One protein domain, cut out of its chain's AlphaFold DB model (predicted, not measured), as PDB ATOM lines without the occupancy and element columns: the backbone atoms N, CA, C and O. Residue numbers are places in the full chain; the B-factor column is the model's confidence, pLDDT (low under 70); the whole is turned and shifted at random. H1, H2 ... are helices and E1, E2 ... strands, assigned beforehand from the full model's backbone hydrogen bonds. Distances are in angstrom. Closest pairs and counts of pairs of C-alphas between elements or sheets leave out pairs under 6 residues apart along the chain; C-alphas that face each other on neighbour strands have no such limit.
ATOM      1  N   ASN A  65     216.020 352.355 374.235       83.12
ATOM      2  CA  ASN A  65     215.785 351.662 375.501       83.12
ATOM      3  C   ASN A  65     217.043 350.957 376.038       83.12
ATOM      4  O   ASN A  65     217.412 351.141 377.188       83.12
ATOM      5  N   ASN A  66     217.729 350.174 375.202       83.06
ATOM      6  CA  ASN A  66     218.970 349.503 375.598       83.06
ATOM      7  C   ASN A  66     220.070 350.509 375.959       83.06
ATOM      8  O   ASN A  66     220.799 350.305 376.919       83.06
ATOM      9  N   ALA A  67     220.162 351.593 375.194       82.69
ATOM     10  CA  ALA A  67     221.074 352.697 375.442       82.69
ATOM     11  C   ALA A  67     220.866 353.314 376.826       82.69
ATOM     12  O   ALA A  67     221.811 353.414 377.600       82.69
ATOM     13  N   VAL A  68     219.621 353.641 377.165       87.38
ATOM     14  CA  VAL A  68     219.275 354.182 378.479       87.38
ATOM     15  C   VAL A  68     219.672 353.226 379.601       87.38
ATOM     16  O   VAL A  68     220.337 353.655 380.538       87.38
ATOM     17  N   TRP A  69     219.383 351.928 379.486       89.06
ATOM     18  CA  TRP A  69     219.786 350.955 380.512       89.06
ATOM     19  C   TRP A  69     221.305 350.799 380.657       89.06
ATOM     20  O   TRP A  69     221.790 350.628 381.777       89.06
ATOM     21  N   ILE A  70     222.064 350.890 379.559       86.62
ATOM     22  CA  ILE A  70     223.535 350.901 379.613       86.62
ATOM     23  C   ILE A  70     224.019 352.135 380.377       86.62
ATOM     24  O   ILE A  70     224.810 351.996 381.305       86.62
ATOM     25  N   LEU A  71     223.515 353.322 380.036       87.69
ATOM     26  CA  LEU A  71     223.919 354.570 380.686       87.69
ATOM     27  C   LEU A  71     223.598 354.559 382.180       87.69
ATOM     28  O   LEU A  71     224.460 354.888 382.986       87.69
ATOM     29  N   ILE A  72     222.409 354.093 382.561       91.25
ATOM     30  CA  ILE A  72     222.013 353.939 383.968       91.25
ATOM     31  C   ILE A  72     222.956 352.982 384.700       91.25
ATOM     32  O   ILE A  72     223.358 353.264 385.824       91.25
ATOM     33  N   SER A  73     223.356 351.880 384.059       88.62
ATOM     34  CA  SER A  73     224.306 350.929 384.651       88.62
ATOM     35  C   SER A  73     225.675 351.566 384.903       88.62
ATOM     36  O   SER A  73     226.265 351.336 385.956       88.62
ATOM     37  N   ILE A  74     226.160 352.397 383.975       84.50
ATOM     38  CA  ILE A  74     227.431 353.121 384.125       84.50
ATOM     39  C   ILE A  74     227.321 354.184 385.227       84.50
ATOM     40  O   ILE A  74     228.222 354.279 386.060       84.50
ATOM     41  N   ILE A  75     226.220 354.947 385.268       88.12
ATOM     42  CA  ILE A  75     225.961 355.938 386.327       88.12
ATOM     43  C   ILE A  75     225.982 355.238 387.686       88.12
ATOM     44  O   ILE A  75     226.744 355.638 388.566       88.12
ATOM     45  N   PHE A  76     225.233 354.141 387.824       91.12
ATOM     46  CA  PHE A  76     225.189 353.349 389.050       91.12
ATOM     47  C   PHE A  76     226.580 352.864 389.462       91.12
ATOM     48  O   PHE A  76     226.990 353.032 390.607       91.12
ATOM     49  N   GLN A  77     227.337 352.295 388.522       87.25
ATOM     50  CA  GLN A  77     228.674 351.790 388.809       87.25
ATOM     51  C   GLN A  77     229.637 352.905 389.234       87.25
ATOM     52  O   GLN A  77     230.520 352.652 390.052       87.25
ATOM     53  N   SER A  78     229.459 354.129 388.729       85.00
ATOM     54  CA  SER A  78     230.237 355.287 389.185       85.00
ATOM     55  C   SER A  78     229.906 355.698 390.624       85.00
ATOM     56  O   SER A  78     230.798 356.114 391.353       85.00
ATOM     57  N   MET A  79     228.644 355.545 391.043       86.50
ATOM     58  CA  MET A  79     228.180 355.908 392.386       86.50
ATOM     59  C   MET A  79     228.575 354.854 393.425       86.50
ATOM     60  O   MET A  79     229.033 355.187 394.514       86.50
ATOM     61  N   GLU A  80     228.420 353.575 393.076       90.38
ATOM     62  CA  GLU A  80     228.492 352.458 394.028       90.38
ATOM     63  C   GLU A  80     229.767 351.610 393.887       90.38
ATOM     64  O   GLU A  80     230.014 350.703 394.685       90.38
ATOM     65  N   GLY A  81     230.580 351.839 392.848       84.06
ATOM     66  CA  GLY A  81     231.812 351.082 392.585       84.06
ATOM     67  C   GLY A  81     231.596 349.604 392.222       84.06
ATOM     68  O   GLY A  81     232.556 348.832 392.175       84.06
ATOM     69  N   ARG A  82     230.349 349.186 391.968       90.19
ATOM     70  CA  ARG A  82     229.948 347.811 391.626       90.19
ATOM     71  C   ARG A  82     228.799 347.796 390.619       90.19
ATOM     72  O   ARG A  82     228.147 348.808 390.390       90.19
ATOM     73  N   ASN A  83     228.498 346.618 390.079       89.38
ATOM     74  CA  ASN A  83     227.295 346.425 389.270       89.38
ATOM     75  C   ASN A  83     226.033 346.456 390.148       89.38
ATOM     76  O   ASN A  83     226.023 345.903 391.256       89.38
ATOM     77  N   GLY A  84     224.976 347.084 389.635       88.12
ATOM     78  CA  GLY A  84     223.662 347.133 390.277       88.12
ATOM     79  C   GLY A  84     222.813 345.899 389.988       88.12
ATOM     80  O   GLY A  84     222.981 345.226 388.966       88.12
ATOM     81  N   THR A  85     221.886 345.595 390.892       95.19
ATOM     82  CA  THR A  85     220.806 344.636 390.631       95.19
ATOM     83  C   THR A  85     219.741 345.255 389.726       95.19
ATOM     84  O   THR A  85     219.705 346.463 389.507       95.19
ATOM     85  N   HIS A  86     218.832 344.436 389.191       93.00
ATOM     86  CA  HIS A  86     217.747 344.955 388.355       93.00
ATOM     87  C   HIS A  86     216.859 345.969 389.096       93.00
ATOM     88  O   HIS A  86     216.438 346.952 388.499       93.00
ATOM     89  N   GLU A  87     216.603 345.735 390.384       95.12
ATOM     90  CA  GLU A  87     215.785 346.607 391.233       95.12
ATOM     91  C   GLU A  87     216.493 347.940 391.486       95.12
ATOM     92  O   GLU A  87     215.915 348.988 391.225       95.12
ATOM     93  N   GLU A  88     217.775 347.903 391.860       96.00
ATOM     94  CA  GLU A  88     218.586 349.105 392.099       96.00
ATOM     95  C   GLU A  88     218.705 349.983 390.845       96.00
ATOM     96  O   GLU A  88     218.552 351.202 390.898       96.00
ATOM     97  N   LEU A  89     218.928 349.359 389.684       93.81
ATOM     98  CA  LEU A  89     218.981 350.078 388.411       93.81
ATOM     99  C   LEU A  89     217.618 350.673 388.037       93.81
ATOM    100  O   LEU A  89     217.562 351.734 387.419       93.81
ATOM    101  N   TYR A  90     216.517 350.003 388.388       94.81
ATOM    102  CA  TYR A  90     215.168 350.501 388.125       94.81
ATOM    103  C   TYR A  90     214.776 351.660 389.052       94.81
ATOM    104  O   TYR A  90     214.086 352.583 388.617       94.81
ATOM    105  N   GLU A  91     215.223 351.642 390.307       95.56
ATOM    106  CA  GLU A  91     215.058 352.765 391.235       95.56
ATOM    107  C   GLU A  91     215.825 353.991 390.733       95.56
ATOM    108  O   GLU A  91     215.211 355.031 390.495       95.56
ATOM    109  N   LEU A  92     217.114 353.830 390.408       95.56
ATOM    110  CA  LEU A  92     217.920 354.908 389.827       95.56
ATOM    111  C   LEU A  92     217.313 355.435 388.518       95.56
ATOM    112  O   LEU A  92     217.309 356.635 388.256       95.56
ATOM    113  N   TYR A  93     216.764 354.553 387.683       95.56
ATOM    114  CA  TYR A  93     216.038 354.958 386.483       95.56
ATOM    115  C   TYR A  93     214.844 355.874 386.793       95.56
ATOM    116  O   TYR A  93     214.633 356.854 386.078       95.56
ATOM    117  N   CYS A  94     214.064 355.578 387.836       94.44
ATOM    118  CA  CYS A  94     212.939 356.422 388.245       94.44
ATOM    119  C   CYS A  94     213.410 357.810 388.696       94.44
ATOM    120  O   CYS A  94     212.807 358.806 388.285       94.44
ATOM    121  N   ASP A  95     214.505 357.874 389.452       94.06
ATOM    122  CA  ASP A  95     215.098 359.133 389.914       94.06
ATOM    123  C   ASP A  95     215.604 359.971 388.728       94.06
ATOM    124  O   ASP A  95     215.273 361.150 388.585       94.06
ATOM    125  N   LEU A  96     216.324 359.339 387.795       93.38
ATOM    126  CA  LEU A  96     216.832 359.995 386.587       93.38
ATOM    127  C   LEU A  96     215.704 360.464 385.657       93.38
ATOM    128  O   LEU A  96     215.825 361.510 385.019       93.38
ATOM    129  N   LEU A  97     214.592 359.727 385.574       92.94
ATOM    130  CA  LEU A  97     213.401 360.180 384.854       92.94
ATOM    131  C   LEU A  97     212.789 361.429 385.495       92.94
ATOM    132  O   LEU A  97     212.303 362.308 384.785       92.94
ATOM    133  N   GLU A  98     212.726 361.492 386.824       91.25
ATOM    134  CA  GLU A  98     212.163 362.649 387.515       91.25
ATOM    135  C   GLU A  98     213.005 363.912 387.299       91.25
ATOM    136  O   GLU A  98     212.434 364.996 387.107       91.25
ATOM    137  N   GLU A  99     214.326 363.752 387.262       89.44
ATOM    138  CA  GLU A  99     215.276 364.843 387.064       89.44
ATOM    139  C   GLU A  99     215.335 365.309 385.601       89.44
ATOM    140  O   GLU A  99     215.191 366.500 385.320       89.44
ATOM    141  N   TYR A 100     215.486 364.376 384.653       90.00
ATOM    142  CA  TYR A 100     215.904 364.710 383.286       90.00
ATOM    143  C   TYR A 100     214.858 364.476 382.197       90.00
ATOM    144  O   TYR A 100     214.983 365.035 381.107       90.00
ATOM    145  N   ALA A 101     213.840 363.646 382.427       88.38
ATOM    146  CA  ALA A 101     212.884 363.332 381.370       88.38
ATOM    147  C   ALA A 101     211.822 364.423 381.187       88.38
ATOM    148  O   ALA A 101     211.350 365.048 382.144       88.38
ATOM    149  N   ASP A 102     211.345 364.565 379.947       84.25
ATOM    150  CA  ASP A 102     210.172 365.378 379.629       84.25
ATOM    151  C   ASP A 102     208.979 364.987 380.520       84.25
ATOM    152  O   ASP A 102     208.709 363.807 380.783       84.25
ATOM    153  N   LYS A 103     208.225 365.997 380.969       90.94
ATOM    154  CA  LYS A 103     207.090 365.817 381.883       90.94
ATOM    155  C   LYS A 103     205.763 366.043 381.169       90.94
ATOM    156  O   LYS A 103     205.635 366.904 380.304       90.94
ATOM    157  N   LYS A 104     204.737 365.291 381.571       88.25
ATOM    158  CA  LYS A 104     203.351 365.480 381.113       88.25
ATOM    159  C   LYS A 104     202.368 365.552 382.278       88.25
ATOM    160  O   LYS A 104     202.631 364.954 383.321       88.25
ATOM    161  N   PRO A 105     201.209 366.213 382.115       91.19
ATOM    162  CA  PRO A 105     200.179 366.234 383.146       91.19
ATOM    163  C   PRO A 105     199.677 364.828 383.499       91.19
ATOM    164  O   PRO A 105     199.372 363.994 382.638       91.19
ATOM    165  N   SER A 106     199.572 364.561 384.794       88.75
ATOM    166  CA  SER A 106     198.948 363.366 385.344       88.75
ATOM    167  C   SER A 106     197.438 363.416 385.142       88.75
ATOM    168  O   SER A 106     196.787 364.413 385.446       88.75
ATOM    169  N   ARG A 107     196.859 362.294 384.701       88.56
ATOM    170  CA  ARG A 107     195.402 362.158 384.536       88.56
ATOM    171  C   ARG A 107     194.640 362.199 385.863       88.56
ATOM    172  O   ARG A 107     193.445 362.449 385.846       88.56
ATOM    173  N   LEU A 108     195.311 361.922 386.984       88.81
ATOM    174  CA  LEU A 108     194.666 361.813 388.296       88.81
ATOM    175  C   LEU A 108     194.539 363.162 389.005       88.81
ATOM    176  O   LEU A 108     193.538 363.419 389.659       88.81
ATOM    177  N   ASN A 109     195.566 364.004 388.915       90.12
ATOM    178  CA  ASN A 109     195.668 365.220 389.725       90.12
ATOM    179  C   ASN A 109     196.220 366.430 388.956       90.12
ATOM    180  O   ASN A 109     196.504 367.454 389.569       90.12
ATOM    181  N   GLY A 110     196.433 366.312 387.642       86.81
ATOM    182  CA  GLY A 110     196.966 367.384 386.797       86.81
ATOM    183  C   GLY A 110     198.441 367.727 387.026       86.81
ATOM    184  O   GLY A 110     199.011 368.468 386.231       86.81
ATOM    185  N   LYS A 111     199.090 367.178 388.063       89.94
ATOM    186  CA  LYS A 111     200.505 367.444 388.356       89.94
ATOM    187  C   LYS A 111     201.404 366.872 387.264       89.94
ATOM    188  O   LYS A 111     201.100 365.821 386.698       89.94
ATOM    189  N   LEU A 112     202.513 367.549 386.987       90.19
ATOM    190  CA  LEU A 112     203.517 367.066 386.044       90.19
ATOM    191  C   LEU A 112     204.155 365.778 386.573       90.19
ATOM    192  O   LEU A 112     204.572 365.718 387.725       90.19
ATOM    193  N   ARG A 113     204.221 364.755 385.721       90.44
ATOM    194  CA  ARG A 113     204.934 363.498 385.969       90.44
ATOM    195  C   ARG A 113     205.895 363.219 384.822       90.44
ATOM    196  O   ARG A 113     205.578 363.564 383.680       90.44
ATOM    197  N   SER A 114     207.009 362.561 385.112       93.25
ATOM    198  CA  SER A 114     207.958 362.120 384.091       93.25
ATOM    199  C   SER A 114     207.300 361.161 383.089       93.25
ATOM    200  O   SER A 114     206.376 360.391 383.400       93.25
ATOM    201  N   ILE A 115     207.729 361.260 381.833       86.69
ATOM    202  CA  ILE A 115     207.337 360.338 380.773       86.69
ATOM    203  C   ILE A 115     208.305 359.159 380.806       86.69
ATOM    204  O   ILE A 115     209.499 359.327 380.629       86.69
ATOM    205  N   HIS A 116     207.783 357.953 381.006       87.50
ATOM    206  CA  HIS A 116     208.575 356.729 380.920       87.50
ATOM    207  C   HIS A 116     209.086 356.499 379.488       87.50
ATOM    208  O   HIS A 116     208.345 356.785 378.545       87.50
ATOM    209  N   ILE A 117     210.272 355.903 379.310       83.88
ATOM    210  CA  ILE A 117     210.900 355.716 377.988       83.88
ATOM    211  C   ILE A 117     210.012 354.998 376.966       83.88
ATOM    212  O   ILE A 117     209.948 355.381 375.805       83.88
ATOM    213  N   SER A 118     209.238 354.004 377.407       80.50
ATOM    214  CA  SER A 118     208.272 353.288 376.556       80.50
ATOM    215  C   SER A 118     207.124 354.159 376.030       80.50
ATOM    216  O   SER A 118     206.404 353.744 375.126       80.50
ATOM    217  N   GLY A 119     206.915 355.335 376.621       77.75
ATOM    218  CA  GLY A 119     205.926 356.324 376.205       77.75
ATOM    219  C   GLY A 119     206.534 357.616 375.662       77.75
ATOM    220  O   GLY A 119     205.770 358.560 375.459       77.75
ATOM    221  N   MET A 120     207.858 357.674 375.488       81.38
ATOM    222  CA  MET A 120     208.552 358.763 374.804       81.38
ATOM    223  C   MET A 120     208.451 358.570 373.289       81.38
ATOM    224  O   MET A 120     208.457 357.443 372.794       81.38
ATOM    225  N   ASN A 121     208.373 359.671 372.544       78.94
ATOM    226  CA  ASN A 121     208.683 359.639 371.115       78.94
ATOM    227  C   ASN A 121     210.217 359.644 370.897       78.94
ATOM    228  O   ASN A 121     210.984 359.792 371.850       78.94
ATOM    229  N   THR A 122     210.667 359.489 369.646       73.69
ATOM    230  CA  THR A 122     212.099 359.419 369.297       73.69
ATOM    231  C   THR A 122     212.898 360.622 369.803       73.69
ATOM    232  O   THR A 122     214.000 360.445 370.316       73.69
ATOM    233  N   GLU A 123     212.329 361.822 369.699       73.69
ATOM    234  CA  GLU A 123     212.951 363.087 370.100       73.69
ATOM    235  C   GLU A 123     213.093 363.194 371.622       73.69
ATOM    236  O   GLU A 123     214.160 363.510 372.142       73.69
ATOM    237  N   GLN A 124     212.028 362.858 372.352       77.81
ATOM    238  CA  GLN A 124     212.010 362.838 373.814       77.81
ATOM    239  C   GLN A 124     213.014 361.831 374.374       77.81
ATOM    240  O   GLN A 124     213.734 362.134 375.323       77.81
ATOM    241  N   ALA A 125     213.086 360.647 373.763       81.69
ATOM    242  CA  ALA A 125     214.067 359.636 374.128       81.69
ATOM    243  C   ALA A 125     215.499 360.106 373.834       81.69
ATOM    244  O   ALA A 125     216.390 359.841 374.637       81.69
ATOM    245  N   GLY A 126     215.715 360.836 372.735       79.75
ATOM    246  CA  GLY A 126     217.011 361.433 372.415       79.75
ATOM    247  C   GLY A 126     217.457 362.477 373.436       79.75
ATOM    248  O   GLY A 126     218.535 362.331 374.004       79.75
ATOM    249  N   ARG A 127     216.591 363.441 373.777       79.25
ATOM    250  CA  ARG A 127     216.876 364.431 374.833       79.25
ATOM    251  C   ARG A 127     217.191 363.787 376.179       79.25
ATOM    252  O   ARG A 127     218.062 364.259 376.910       79.25
ATOM    253  N   PHE A 128     216.480 362.712 376.519       86.56
ATOM    254  CA  PHE A 128     216.738 361.987 377.754       86.56
ATOM    255  C   PHE A 128     218.113 361.303 377.729       86.56
ATOM    256  O   PHE A 128     218.863 361.438 378.689       86.56
ATOM    257  N   ILE A 129     218.484 360.649 376.623       86.38
ATOM    258  CA  ILE A 129     219.822 360.058 376.438       86.38
ATOM    259  C   ILE A 129     220.918 361.128 376.543       86.38
ATOM    260  O   ILE A 129     221.874 360.924 377.290       86.38
ATOM    261  N   ASP A 130     220.755 362.276 375.882       79.31
ATOM    262  CA  ASP A 130     221.698 363.401 375.976       79.31
ATOM    263  C   ASP A 130     221.843 363.903 377.421       79.31
ATOM    264  O   ASP A 130     222.947 364.187 377.884       79.31
ATOM    265  N   SER A 131     220.747 363.935 378.182       81.44
ATOM    266  CA  SER A 131     220.772 364.323 379.599       81.44
ATOM    267  C   SER A 131     221.475 363.288 380.490       81.44
ATOM    268  O   SER A 131     222.152 363.648 381.452       81.44
ATOM    269  N   LEU A 132     221.375 361.995 380.170       85.62
ATOM    270  CA  LEU A 132     222.130 360.950 380.868       85.62
ATOM    271  C   LEU A 132     223.630 361.023 380.546       85.62
ATOM    272  O   LEU A 132     224.463 360.847 381.435       85.62
ATOM    273  N   LEU A 133     223.982 361.329 379.296       79.62
ATOM    274  CA  LEU A 133     225.364 361.595 378.893       79.62
ATOM    275  C   LEU A 133     225.928 362.832 379.597       79.62
ATOM    276  O   LEU A 133     227.055 362.796 380.091       79.62
ATOM    277  N   PHE A 134     225.121 363.889 379.723       71.50
ATOM    278  CA  PHE A 134     225.435 365.057 380.543       71.50
ATOM    279  C   PHE A 134     225.736 364.659 381.992       71.50
ATOM    280  O   PHE A 134     226.764 365.069 382.533       71.50
ATOM    281  N   HIS A 135     224.869 363.851 382.613       78.81
ATOM    282  CA  HIS A 135     225.032 363.426 384.005       78.81
ATOM    283  C   HIS A 135     226.356 362.677 384.187       78.81
ATOM    284  O   HIS A 135     227.150 363.019 385.060       78.81
ATOM    285  N   LEU A 136     226.649 361.731 383.290       78.94
ATOM    286  CA  LEU A 136     227.912 360.992 383.277       78.94
ATOM    287  C   LEU A 136     229.137 361.896 383.128       78.94
ATOM    288  O   LEU A 136     230.137 361.693 383.807       78.94
ATOM    289  N   ALA A 137     229.078 362.889 382.242       67.25
ATOM    290  CA  ALA A 137     230.216 363.758 381.966       67.25
ATOM    291  C   ALA A 137     230.487 364.789 383.076       67.25
ATOM    292  O   ALA A 137     231.605 365.299 383.167       67.25
ATOM    293  N   THR A 138     229.480 365.129 383.888       62.88
ATOM    294  CA  THR A 138     229.570 366.222 384.873       62.88
ATOM    295  C   THR A 138     229.555 365.780 386.323       62.88
ATOM    296  O   THR A 138     230.194 366.433 387.145       62.88
ATOM    297  N   LEU A 139     228.825 364.715 386.645       75.06
ATOM    298  CA  LEU A 139     228.559 364.309 388.025       75.06
ATOM    299  C   LEU A 139     229.211 362.973 388.388       75.06
ATOM    300  O   LEU A 139     229.383 362.694 389.572       75.06
ATOM    301  N   CYS A 140     229.604 362.164 387.403       75.88
ATOM    302  CA  CYS A 140     230.184 360.848 387.650       75.88
ATOM    303  C   CYS A 140     231.719 360.873 387.635       75.88
ATOM    304  O   CYS A 140     232.348 361.297 386.664       75.88
ATOM    305  N   GLU A 141     232.336 360.309 388.675       75.56
ATOM    306  CA  GLU A 141     233.765 359.983 388.674       75.56
ATOM    307  C   GLU A 141     233.979 358.610 388.026       75.56
ATOM    308  O   GLU A 141     233.848 357.557 388.649       75.56
ATOM    309  N   LEU A 142     234.273 358.611 386.726       73.69
ATOM    310  CA  LEU A 142     234.404 357.380 385.950       73.69
ATOM    311  C   LEU A 142     235.825 356.807 386.016       73.69
ATOM    312  O   LEU A 142     236.807 357.515 385.768       73.69
ATOM    313  N   SER A 143     235.933 355.495 386.247       71.81
ATOM    314  CA  SER A 143     237.183 354.758 386.033       71.81
ATOM    315  C   SER A 143     237.601 354.809 384.557       71.81
ATOM    316  O   SER A 143     236.782 355.066 383.676       71.81
ATOM    317  N   ILE A 144     238.879 354.551 384.265       68.00
ATOM    318  CA  ILE A 144     239.410 354.602 382.889       68.00
ATOM    319  C   ILE A 144     238.619 353.684 381.943       68.00
ATOM    320  O   ILE A 144     238.306 354.087 380.822       68.00
ATOM    321  N   ASP A 145     238.255 352.489 382.410       66.31
ATOM    322  CA  ASP A 145     237.488 351.524 381.622       66.31
ATOM    323  C   ASP A 145     236.089 352.069 381.288       66.31
ATOM    324  O   ASP A 145     235.689 352.085 380.124       66.31
ATOM    325  N   LEU A 146     235.390 352.645 382.276       67.50
ATOM    326  CA  LEU A 146     234.072 353.251 382.066       67.50
ATOM    327  C   LEU A 146     234.134 354.497 381.179       67.50
ATOM    328  O   LEU A 146     233.246 354.709 380.358       67.50
ATOM    329  N   GLN A 147     235.196 355.303 381.276       65.88
ATOM    330  CA  GLN A 147     235.400 356.433 380.364       65.88
ATOM    331  C   GLN A 147     235.541 355.969 378.910       65.88
ATOM    332  O   GLN A 147     235.050 356.641 378.001       65.88
ATOM    333  N   SER A 148     236.210 354.837 378.673       63.97
ATOM    334  CA  SER A 148     236.331 354.257 377.333       63.97
ATOM    335  C   SER A 148     234.969 353.809 376.794       63.97
ATOM    336  O   SER A 148     234.633 354.121 375.648       63.97
ATOM    337  N   ASP A 149     234.167 353.139 377.622       65.38
ATOM    338  CA  ASP A 149     232.825 352.682 377.244       65.38
ATOM    339  C   ASP A 149     231.876 353.854 376.956       65.38
ATOM    340  O   ASP A 149     231.181 353.848 375.937       65.38
ATOM    341  N   VAL A 150     231.908 354.905 377.783       67.88
ATOM    342  CA  VAL A 150     231.123 356.131 377.565       67.88
ATOM    343  C   VAL A 150     231.523 356.819 376.263       67.88
ATOM    344  O   VAL A 150     230.648 357.182 375.483       67.88
ATOM    345  N   ARG A 151     232.822 356.955 375.965       64.75
ATOM    346  CA  ARG A 151     233.275 357.559 374.696       64.75
ATOM    347  C   ARG A 151     232.794 356.776 373.487       64.75
ATOM    348  O   ARG A 151     232.283 357.366 372.541       64.75
ATOM    349  N   LYS A 152     232.926 355.448 373.523       68.00
ATOM    350  CA  LYS A 152     232.432 354.586 372.448       68.00
ATOM    351  C   LYS A 152     230.927 354.767 372.251       68.00
ATOM    352  O   LYS A 152     230.473 354.888 371.118       68.00
ATOM    353  N   PHE A 153     230.173 354.820 373.344       70.94
ATOM    354  CA  PHE A 153     228.736 355.032 373.290       70.94
ATOM    355  C   PHE A 153     228.370 356.413 372.726       70.94
ATOM    356  O   PHE A 153     227.501 356.488 371.860       70.94
ATOM    357  N   ILE A 154     229.043 357.486 373.157       69.19
ATOM    358  CA  ILE A 154     228.857 358.842 372.609       69.19
ATOM    359  C   ILE A 154     229.081 358.824 371.098       69.19
ATOM    360  O   ILE A 154     228.268 359.358 370.353       69.19
ATOM    361  N   TYR A 155     230.132 358.153 370.624       69.75
ATOM    362  CA  TYR A 155     230.397 358.056 369.189       69.75
ATOM    363  C   TYR A 155     229.286 357.320 368.438       69.75
ATOM    364  O   TYR A 155     228.839 357.803 367.401       69.75
ATOM    365  N   GLU A 156     228.812 356.183 368.958       72.31
ATOM    366  CA  GLU A 156     227.695 355.441 368.360       72.31
ATOM    367  C   GLU A 156     226.395 356.264 368.347       72.31
ATOM    368  O   GLU A 156     225.626 356.198 367.383       72.31
ATOM    369  N   TRP A 157     226.157 357.043 369.404       75.69
ATOM    370  CA  TRP A 157     225.002 357.922 369.543       75.69
ATOM    371  C   TRP A 157     225.043 359.085 368.550       75.69
ATOM    372  O   TRP A 157     224.101 359.243 367.774       75.69
ATOM    373  N   GLU A 158     226.141 359.842 368.508       71.56
ATOM    374  CA  GLU A 158     226.319 360.972 367.587       71.56
ATOM    375  C   GLU A 158     226.291 360.509 366.124       71.56
ATOM    376  O   GLU A 158     225.613 361.104 365.284       71.56
ATOM    377  N   GLU A 159     226.938 359.381 365.807       72.19
ATOM    378  CA  GLU A 159     226.897 358.802 364.463       72.19
ATOM    379  C   GLU A 159     225.459 358.445 364.045       72.19
ATOM    380  O   GLU A 159     225.083 358.627 362.884       72.19
ATOM    381  N   TRP A 160     224.643 357.924 364.967       75.69
ATOM    382  CA  TRP A 160     223.246 357.600 364.686       75.69
ATOM    383  C   TRP A 160     222.363 358.846 364.570       75.69
ATOM    384  O   TRP A 160     221.630 358.980 363.590       75.69
ATOM    385  N   LYS A 161     222.458 359.766 365.534       69.75
ATOM    386  CA  LYS A 161     221.715 361.034 365.585       69.75
ATOM    387  C   LYS A 161     221.909 361.832 364.301       69.75
ATOM    388  O   LYS A 161     220.980 362.415 363.752       69.75
ATOM    389  N   HIS A 162     223.116 361.769 363.757       68.12
ATOM    390  CA  HIS A 162     223.493 362.416 362.517       68.12
ATOM    391  C   HIS A 162     223.237 361.573 361.252       68.12
ATOM    392  O   HIS A 162     223.767 361.894 360.189       68.12
ATOM    393  N   LYS A 163     222.434 360.514 361.312       67.00
ATOM    394  CA  LYS A 163     221.940 359.795 360.125       67.00
ATOM    395  C   LYS A 163     220.452 360.016 359.863       67.00
ATOM    396  O   LYS A 163     219.994 359.680 358.775       67.00
ATOM    397  N   GLU A 164     219.707 360.568 360.816       64.75
ATOM    398  CA  GLU A 164     218.295 360.905 360.622       64.75
ATOM    399  C   GLU A 164     218.149 362.109 359.666       64.75
ATOM    400  O   GLU A 164     218.870 363.103 359.779       64.75
ATOM    401  N   GLU A 165     217.228 362.018 358.694       55.62
ATOM    402  CA  GLU A 165     217.002 363.075 357.688       55.62
ATOM    403  C   GLU A 165     216.469 364.373 358.309       55.62
ATOM    404  O   GLU A 165     216.804 365.467 357.852       55.62
ATOM    405  N   ASN A 166     215.675 364.247 359.373       56.12
ATOM    406  CA  ASN A 166     215.151 365.365 360.142       56.12
ATOM    407  C   ASN A 166     215.892 365.422 361.474       56.12
ATOM    408  O   ASN A 166     215.536 364.736 362.426       56.12
ATOM    409  N   GLU A 167     216.935 366.245 361.535       56.31
ATOM    410  CA  GLU A 167     217.543 366.596 362.813       56.31
ATOM    411  C   GLU A 167     216.506 367.374 363.630       56.31
ATOM    412  O   GLU A 167     215.983 368.392 363.165       56.31
ATOM    413  N   PHE A 168     216.186 366.884 364.823       56.88
ATOM    414  CA  PHE A 168     215.386 367.639 365.774       56.88
ATOM    415  C   PHE A 168     216.209 368.863 366.199       56.88
ATOM    416  O   PHE A 168     217.369 368.722 366.581       56.88
ATOM    417  N   GLU A 169     215.662 370.076 366.085       59.53
ATOM    418  CA  GLU A 169     216.327 371.261 366.638       59.53
ATOM    419  C   GLU A 169     216.308 371.152 368.167       59.53
ATOM    420  O   GLU A 169     215.292 371.388 368.812       59.53
TER     421      GLU A 169
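What this domain is: This is residues 65 to 169 of the 276 residues of an uncharacterized protein of Methanobrevibacter sp (UniProt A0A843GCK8). Three helices, H1, H3 and H4, run side by side as a loose bundle with their centres in a triangle, while H2 crosses H1 and H3 on the side away from H4. Beyond the last residues of H2, a small two-strand hairpin, E1 and E2, makes one end of the model. The printed part has 105 residues, with four named helices and two named strands in the order H1, H2, E1, E2, H3, H4; the class is mostly helix, and the sheet, E1 - E2, is antiparallel. The whole is compact, with a radius of gyration of the C-alphas of 14.6 A, and the C-alphas span 44 by 37 by 22 A.

Where its parts are: E1 is residues 103 to 105, 7.0 A from first to last C-alpha, and E2 is residues 112 to 114, 6.9 A. H2, residues 86 to 100, measures 20.5 A. H1, residues 65 to 80, measures 22.5 A and begins at C-alpha 65 (215.785, 351.662, 375.501). H3, residues 122 to 139, measures 25.4 A. H4, residues 144 to 161, measures 25.6 A and ends at C-alpha 161 (221.715, 361.034, 365.585).

How they stand to each other: The hairpin E1 and E2 has N 104 and O 113 within hydrogen-bond range at 2.9 A, as are N 113 and O 104 at 2.9 A. The closest C-alphas of H2 and E2, Glu 98 and Ser 114, are 5.4 A apart. H2 touches H1 with residues 89 to 93 alone, about perpendicular at 80 degrees; the closest C-alphas are those of Ile 72 and Tyr 93, 6.6 A. H2 touches H3 with residues 96 to 100 alone, about perpendicular at 81 degrees; the closest C-alphas are those of Tyr 100 and Ser 131, 6.1 A. H1, H3 and H4 form a bundle, three helices with their lines at shallow tilts. H1 and H3 touch at 17 degrees and run the same way, closest at the C-alphas of Ile 75 and Leu 136, 6.2 A. H4 runs opposite ways to both and is close but not clearly touching: 24 degrees to H1, with the closest C-alphas, Ile 74 and Leu 146, 7.0 A apart, and 26 degrees to H3, with Leu 133 and Ile 154 at 7.7 A. H2 and H4 are apart. In H1, H2, H3 and H4 every O i to N i+4 pair is within hydrogen-bond range.

The domain as a whole: The two C-alphas farthest apart, Leu 108 and Ile 144, are 45.6 A apart. The printed part has no cut and no long link. The mean pLDDT of the printed part is 80.9; residues 137 to 138, 144 to 152, 154 to 155 and 161 to 169 are under 70.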